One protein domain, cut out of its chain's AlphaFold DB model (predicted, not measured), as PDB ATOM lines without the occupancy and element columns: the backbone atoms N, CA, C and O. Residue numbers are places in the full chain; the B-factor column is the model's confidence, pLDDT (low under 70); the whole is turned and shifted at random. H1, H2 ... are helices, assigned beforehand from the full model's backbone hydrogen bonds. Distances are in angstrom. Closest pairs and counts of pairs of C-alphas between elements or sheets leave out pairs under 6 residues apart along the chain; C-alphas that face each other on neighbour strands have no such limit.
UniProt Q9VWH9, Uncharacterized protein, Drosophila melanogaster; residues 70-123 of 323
ATOM      1  N   ASN A  70     267.237 328.823 283.413       67.66
ATOM      2  CA  ASN A  70     265.966 328.978 282.716       67.66
ATOM      3  C   ASN A  70     264.899 328.064 283.353       67.66
ATOM      4  O   ASN A  70     265.055 326.842 283.279       67.66
ATOM      5  N   PRO A  71     263.810 328.609 283.934       71.65
ATOM      6  CA  PRO A  71     262.757 327.817 284.580       71.65
ATOM      7  C   PRO A  71     262.023 326.873 283.616       71.65
ATOM      8  O   PRO A  71     261.352 325.948 284.056       71.65
ATOM      9  N   ASP A  72     262.161 327.059 282.301       70.46
ATOM     10  CA  ASP A  72     261.621 326.116 281.319       70.46
ATOM     11  C   ASP A  72     262.418 324.799 281.240       70.46
ATOM     12  O   ASP A  72     261.873 323.773 280.821       70.46
ATOM     13  N   PHE A  73     263.697 324.816 281.638       69.44
ATOM     14  CA  PHE A  73     264.630 323.682 281.550       69.44
ATOM     15  C   PHE A  73     265.149 323.208 282.914       69.44
ATOM     16  O   PHE A  73     265.904 322.239 282.986       69.44
ATOM     17  N   SER A  74     264.721 323.874 283.982       71.08
ATOM     18  CA  SER A  74     265.102 323.629 285.366       71.08
ATOM     19  C   SER A  74     263.841 323.371 286.185       71.08
ATOM     20  O   SER A  74     262.879 324.131 286.103       71.08
ATOM     21  N   ILE A  75     263.837 322.291 286.967       80.41
ATOM     22  CA  ILE A  75     262.770 321.995 287.927       80.41
ATOM     23  C   ILE A  75     263.363 322.118 289.318       80.41
ATOM     24  O   ILE A  75     264.325 321.424 289.650       80.41
ATOM     25  N   GLN A  76     262.755 322.967 290.140       82.87
ATOM     26  CA  GLN A  76     263.039 323.010 291.566       82.87
ATOM     27  C   GLN A  76     262.238 321.904 292.256       82.87
ATOM     28  O   GLN A  76     261.011 321.846 292.151       82.87
ATOM     29  N   LEU A  77     262.949 320.980 292.899       82.93
ATOM     30  CA  LEU A  77     262.362 319.884 293.658       82.93
ATOM     31  C   LEU A  77     262.478 320.200 295.144       82.93
ATOM     32  O   LEU A  77     263.492 319.903 295.766       82.93
ATOM     33  N   ASP A  78     261.424 320.787 295.697       84.40
ATOM     34  CA  ASP A  78     261.327 321.011 297.136       84.40
ATOM     35  C   ASP A  78     261.059 319.692 297.876       84.40
ATOM     36  O   ASP A  78     260.502 318.741 297.315       84.40
ATOM     37  N   ASP A  79     261.365 319.657 299.174       82.30
ATOM     38  CA  ASP A  79     261.114 318.511 300.060       82.30
ATOM     39  C   ASP A  79     259.674 317.986 299.962       82.30
ATOM     40  O   ASP A  79     259.437 316.776 299.955       82.30
ATOM     41  N   SER A  80     258.697 318.890 299.835       84.04
ATOM     42  CA  SER A  80     257.279 318.543 299.675       84.04
ATOM     43  C   SER A  80     256.995 317.828 298.346       84.04
ATOM     44  O   SER A  80     256.247 316.849 298.310       84.04
ATOM     45  N   THR A  81     257.646 318.259 297.265       86.28
ATOM     46  CA  THR A  81     257.556 317.643 295.937       86.28
ATOM     47  C   THR A  81     258.195 316.260 295.944       86.28
ATOM     48  O   THR A  81     257.599 315.303 295.451       86.28
ATOM     49  N   ILE A  82     259.362 316.112 296.579       85.49
ATOM     50  CA  ILE A  82     260.037 314.816 296.737       85.49
ATOM     51  C   ILE A  82     259.159 313.851 297.549       85.49
ATOM     52  O   ILE A  82     258.988 312.696 297.150       85.49
ATOM     53  N   GLN A  83     258.530 314.322 298.634       86.30
ATOM     54  CA  GLN A  83     257.560 313.535 299.407       86.30
ATOM     55  C   GLN A  83     256.348 313.110 298.570       86.30
ATOM     56  O   GLN A  83     255.866 311.988 298.731       86.30
ATOM     57  N   GLY A  84     255.874 313.967 297.663       87.48
ATOM     58  CA  GLY A  84     254.792 313.643 296.733       87.48
ATOM     59  C   GLY A  84     255.172 312.580 295.696       87.48
ATOM     60  O   GLY A  84     254.352 311.722 295.381       87.48
ATOM     61  N   ILE A  85     256.413 312.603 295.196       86.25
ATOM     62  CA  ILE A  85     256.909 311.656 294.181       86.25
ATOM     63  C   ILE A  85     257.213 310.283 294.794       86.25
ATOM     64  O   ILE A  85     256.848 309.253 294.231       86.25
ATOM     65  N   VAL A  86     257.900 310.261 295.939       85.14
ATOM     66  CA  VAL A  86     258.407 309.030 296.573       85.14
ATOM     67  C   VAL A  86     257.396 308.418 297.556       85.14
ATOM     68  O   VAL A  86     257.452 307.221 297.856       85.14
ATOM     69  N   GLY A  87     256.447 309.218 298.040       81.75
ATOM     70  CA  GLY A  87     255.480 308.849 299.067       81.75
ATOM     71  C   GLY A  87     255.914 309.307 300.464       81.75
ATOM     72  O   GLY A  87     257.081 309.205 300.855       81.75
ATOM     73  N   THR A  88     254.943 309.786 301.245       71.53
ATOM     74  CA  THR A  88     255.143 310.429 302.556       71.53
ATOM     75  C   THR A  88     255.835 309.536 303.584       71.53
ATOM     76  O   THR A  88     256.665 310.020 304.349       71.53
ATOM     77  N   GLU A  89     255.551 308.233 303.604       66.92
ATOM     78  CA  GLU A  89     256.167 307.315 304.574       66.92
ATOM     79  C   GLU A  89     257.644 307.038 304.288       66.92
ATOM     80  O   GLU A  89     258.438 306.856 305.211       66.92
ATOM     81  N   ARG A  90     258.023 307.025 303.007       67.27
ATOM     82  CA  ARG A  90     259.385 306.696 302.572       67.27
ATOM     83  C   ARG A  90     260.296 307.915 302.633       67.27
ATOM     84  O   ARG A  90     261.418 307.814 303.116       67.27
ATOM     85  N   ALA A  91     259.781 309.077 302.241       62.21
ATOM     86  CA  ALA A  91     260.526 310.330 302.259       62.21
ATOM     87  C   ALA A  91     260.723 310.910 303.677       62.21
ATOM     88  O   ALA A  91     261.718 311.585 303.923       62.21
ATOM     89  N   ARG A  92     259.850 310.592 304.649       63.77
ATOM     90  CA  ARG A  92     260.000 311.031 306.056       63.77
ATOM     91  C   ARG A  92     261.277 310.545 306.744       63.77
ATOM     92  O   ARG A  92     261.693 311.161 307.715       63.77
ATOM     93  N   ARG A  93     261.886 309.448 306.281       65.91
ATOM     94  CA  ARG A  93     263.154 308.944 306.841       65.91
ATOM     95  C   ARG A  93     264.387 309.663 306.295       65.91
ATOM     96  O   ARG A  93     265.473 309.451 306.818       65.91
ATOM     97  N   LEU A  94     264.218 310.457 305.241       63.73
ATOM     98  CA  LEU A  94     265.308 310.991 304.422       63.73
ATOM     99  C   LEU A  94     265.368 312.521 304.430       63.73
ATOM    100  O   LEU A  94     266.329 313.093 303.930       63.73
ATOM    101  N   LEU A  95     264.342 313.171 304.983       67.45
ATOM    102  CA  LEU A  95     264.200 314.618 305.008       67.45
ATOM    103  C   LEU A  95     264.187 315.140 306.450       67.45
ATOM    104  O   LEU A  95     263.567 314.510 307.312       67.45
ATOM    105  N   PRO A  96     264.807 316.302 306.714       70.84
ATOM    106  CA  PRO A  96     265.464 317.188 305.743       70.84
ATOM    107  C   PRO A  96     266.875 316.700 305.361       70.84
ATOM    108  O   PRO A  96     267.666 316.342 306.232       70.84
ATOM    109  N   ALA A  97     267.195 316.698 304.064       69.95
ATOM    110  CA  ALA A  97     268.547 316.414 303.580       69.95
ATOM    111  C   ALA A  97     269.374 317.711 303.587       69.95
ATOM    112  O   ALA A  97     268.927 318.728 303.063       69.95
ATOM    113  N   ALA A  98     270.570 317.697 304.186       75.25
ATOM    114  CA  ALA A  98     271.431 318.884 304.261       75.25
ATOM    115  C   ALA A  98     272.144 319.182 302.930       75.25
ATOM    116  O   ALA A  98     272.491 320.328 302.645       75.25
ATOM    117  N   SER A  99     272.346 318.153 302.109       79.44
ATOM    118  CA  SER A  99     272.953 318.247 300.786       79.44
ATOM    119  C   SER A  99     272.262 317.319 299.782       79.44
ATOM    120  O   SER A  99     271.542 316.386 300.143       79.44
ATOM    121  N   PHE A 100     272.502 317.560 298.491       77.89
ATOM    122  CA  PHE A 100     272.025 316.676 297.426       77.89
ATOM    123  C   PHE A 100     272.635 315.270 297.523       77.89
ATOM    124  O   PHE A 100     271.959 314.290 297.213       77.89
ATOM    125  N   ASP A 101     273.874 315.160 298.005       80.71
ATOM    126  CA  ASP A 101     274.530 313.870 298.222       80.71
ATOM    127  C   ASP A 101     273.850 313.082 299.348       80.71
ATOM    128  O   ASP A 101     273.622 311.880 299.195       80.71
ATOM    129  N   ASP A 102     273.432 313.751 300.430       81.87
ATOM    130  CA  ASP A 102     272.659 313.119 301.510       81.87
ATOM    131  C   ASP A 102     271.309 312.610 300.999       81.87
ATOM    132  O   ASP A 102     270.889 311.492 301.314       81.87
ATOM    133  N   LEU A 103     270.653 313.402 300.145       81.56
ATOM    134  CA  LEU A 103     269.418 312.999 299.485       81.56
ATOM    135  C   LEU A 103     269.649 311.758 298.605       81.56
ATOM    136  O   LEU A 103     268.891 310.792 298.690       81.56
ATOM    137  N   GLN A 104     270.705 311.741 297.784       82.38
ATOM    138  CA  GLN A 104     271.024 310.589 296.934       82.38
ATOM    139  C   GLN A 104     271.382 309.332 297.732       82.38
ATOM    140  O   GLN A 104     270.988 308.234 297.332       82.38
ATOM    141  N   ALA A 105     272.122 309.482 298.833       80.81
ATOM    142  CA  ALA A 105     272.503 308.383 299.716       80.81
ATOM    143  C   ALA A 105     271.284 307.778 300.427       80.81
ATOM    144  O   ALA A 105     271.228 306.567 300.644       80.81
ATOM    145  N   GLY A 106     270.296 308.615 300.746       81.12
ATOM    146  CA  GLY A 106     269.041 308.213 301.362       81.12
ATOM    147  C   GLY A 106     268.086 307.454 300.437       81.12
ATOM    148  O   GLY A 106     267.335 306.588 300.885       81.12
ATOM    149  N   LEU A 107     268.100 307.766 299.141       84.93
ATOM    150  CA  LEU A 107     267.133 307.230 298.187       84.93
ATOM    151  C   LEU A 107     267.563 305.872 297.617       84.93
ATOM    152  O   LEU A 107     268.653 305.695 297.050       84.93
ATOM    153  N   ASP A 108     266.641 304.911 297.651       85.20
ATOM    154  CA  ASP A 108     266.829 303.659 296.921       85.20
ATOM    155  C   ASP A 108     266.821 303.902 295.391       85.20
ATOM    156  O   ASP A 108     266.413 304.957 294.892       85.20
ATOM    157  N   ALA A 109     267.316 302.934 294.614       85.70
ATOM    158  CA  ALA A 109     267.401 303.073 293.158       85.70
ATOM    159  C   ALA A 109     266.024 303.264 292.490       85.70
ATOM    160  O   ALA A 109     265.919 303.972 291.489       85.70
ATOM    161  N   SER A 110     264.966 302.667 293.049       85.10
ATOM    162  CA  SER A 110     263.601 302.799 292.530       85.10
ATOM    163  C   SER A 110     263.024 304.194 292.787       85.10
ATOM    164  O   SER A 110     262.379 304.768 291.914       85.10
ATOM    165  N   GLN A 111     263.329 304.791 293.938       86.07
ATOM    166  CA  GLN A 111     262.915 306.141 294.310       86.07
ATOM    167  C   GLN A 111     263.647 307.191 293.477       86.07
ATOM    168  O   GLN A 111     263.025 308.125 292.974       86.07
ATOM    169  N   ARG A 112     264.953 306.998 293.251       87.95
ATOM    170  CA  ARG A 112     265.724 307.824 292.309       87.95
ATOM    171  C   ARG A 112     265.123 307.781 290.911       87.95
ATOM    172  O   ARG A 112     264.983 308.823 290.280       87.95
ATOM    173  N   LEU A 113     264.715 306.598 290.447       87.59
ATOM    174  CA  LEU A 113     264.070 306.447 289.144       87.59
ATOM    175  C   LEU A 113     262.757 307.236 289.051       87.59
ATOM    176  O   LEU A 113     262.548 307.911 288.047       87.59
ATOM    177  N   LEU A 114     261.918 307.215 290.092       90.26
ATOM    178  CA  LEU A 114     260.679 308.005 290.134       90.26
ATOM    179  C   LEU A 114     260.955 309.511 290.044       90.26
ATOM    180  O   LEU A 114     260.259 310.226 289.323       90.26
ATOM    181  N   ILE A 115     261.995 309.992 290.730       87.84
ATOM    182  CA  ILE A 115     262.413 311.397 290.657       87.84
ATOM    183  C   ILE A 115     262.909 311.737 289.247       87.84
ATOM    184  O   ILE A 115     262.481 312.740 288.681       87.84
ATOM    185  N   TYR A 116     263.748 310.896 288.634       88.90
ATOM    186  CA  TYR A 116     264.204 311.120 287.258       88.90
ATOM    187  C   TYR A 116     263.053 311.101 286.249       88.90
ATOM    188  O   TYR A 116     263.014 311.937 285.348       88.90
ATOM    189  N   GLU A 117     262.100 310.183 286.402       89.02
ATOM    190  CA  GLU A 117     260.911 310.122 285.554       89.02
ATOM    191  C   GLU A 117     260.058 311.387 285.703       89.02
ATOM    192  O   GLU A 117     259.582 311.933 284.704       89.02
ATOM    193  N   HIS A 118     259.906 311.888 286.930       89.29
ATOM    194  CA  HIS A 118     259.226 313.151 287.193       89.29
ATOM    195  C   HIS A 118     259.939 314.318 286.500       89.29
ATOM    196  O   HIS A 118     259.308 315.061 285.749       89.29
ATOM    197  N   VAL A 119     261.261 314.435 286.659       88.40
ATOM    198  CA  VAL A 119     262.049 315.482 285.995       88.40
ATOM    199  C   VAL A 119     261.867 315.411 284.475       88.40
ATOM    200  O   VAL A 119     261.513 316.402 283.845       88.40
ATOM    201  N   LEU A 120     261.992 314.229 283.871       85.41
ATOM    202  CA  LEU A 120     261.828 314.062 282.422       85.41
ATOM    203  C   LEU A 120     260.427 314.424 281.908       85.41
ATOM    204  O   LEU A 120     260.301 314.902 280.779       85.41
ATOM    205  N   LYS A 121     259.374 314.176 282.696       85.25
ATOM    206  CA  LYS A 121     257.989 314.507 282.323       85.25
ATOM    207  C   LYS A 121     257.696 316.001 282.404       85.25
ATOM    208  O   LYS A 121     256.888 316.495 281.618       85.25
ATOM    209  N   HIS A 122     258.318 316.697 283.350       84.46
ATOM    210  CA  HIS A 122     258.001 318.091 283.654       84.46
ATOM    211  C   HIS A 122     258.988 319.096 283.043       84.46
ATOM    212  O   HIS A 122     258.643 320.270 282.921       84.46
ATOM    213  N   THR A 123     260.171 318.664 282.598       82.72
ATOM    214  CA  THR A 123     261.132 319.548 281.931       82.72
ATOM    215  C   THR A 123     260.760 319.687 280.459       82.72
ATOM    216  O   THR A 123     260.606 318.687 279.746       82.72
TER     217      THR A 123
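AT A GLANCE: This is residues 70 to 123 of the 323 residues of an uncharacterized protein of Drosophila melanogaster (UniProt Q9VWH9). Three short helices, H1, H2 and H3, lie toward one end of this small domain, and the longest helix, H4, begins near them, makes a corner with H1 where the last residue of H1, Val 86, comes close to Gln 111 of H4, and runs out toward the other end. The first printed stretch, residues 70 to 78, begins at that other end, near where H4 finishes, and runs back to H1. The printed part has 54 residues, with four named helices in the order H1, H2, H3, H4 and no named strand, so its class is all helix. It is compact, with a radius of gyration of the C-alphas of 10.9 A and spans of 31 by 21 by 17 A.

IN THESE COORDINATES: The printed part begins at Asn 70, C-alpha at (265.966, 328.978, 282.716). H1, residues 79 to 86, measures 10.5 A and begins at C-alpha 79, (261.114, 318.511, 300.060). H2 is residues 88 to 91, 5.4 A. H3 is residues 100 to 106, 9.8 A. H4, residues 109 to 122, measures 20.1 A and ends at C-alpha 122, (258.001, 318.091, 283.654).

HOW THE PARTS SIT: H1 and H2 only just touch, and only at the corner by their link, with 3 pairs of C-alphas within 8 A; the closest are those of Gln 83 and Ala 91, 5.2 A. H1 and H4 touch, closest at the C-alphas of Val 86 and Gln 111, 5.8 A; at 71 degrees they are only just about perpendicular. H3 and H4 are close but not clearly touching, closest at the C-alphas of Gln 104 and Arg 112, 7.6 A, at a steep tilt of 44 degrees, opposite ways. H3 is apart from H1 and H2, and H2 is apart from H4. In H1, H3 and H4 every O i to N i+4 pair is within hydrogen-bond range; H2 is too short for such a pair, and its 1 pair of O i and N i+3 is not within range.

THE WHOLE: The C-alphas of Asn 70 and Glu 89 are the two farthest apart, 32.3 A. The printed part has no cut. The links H1 to H2 and H3 to H4 are tight, H2 to H3 is short, and none is long. The mean pLDDT of the printed part is 79.8; residues 70, 73, 89 to 95 and 97 are under 70.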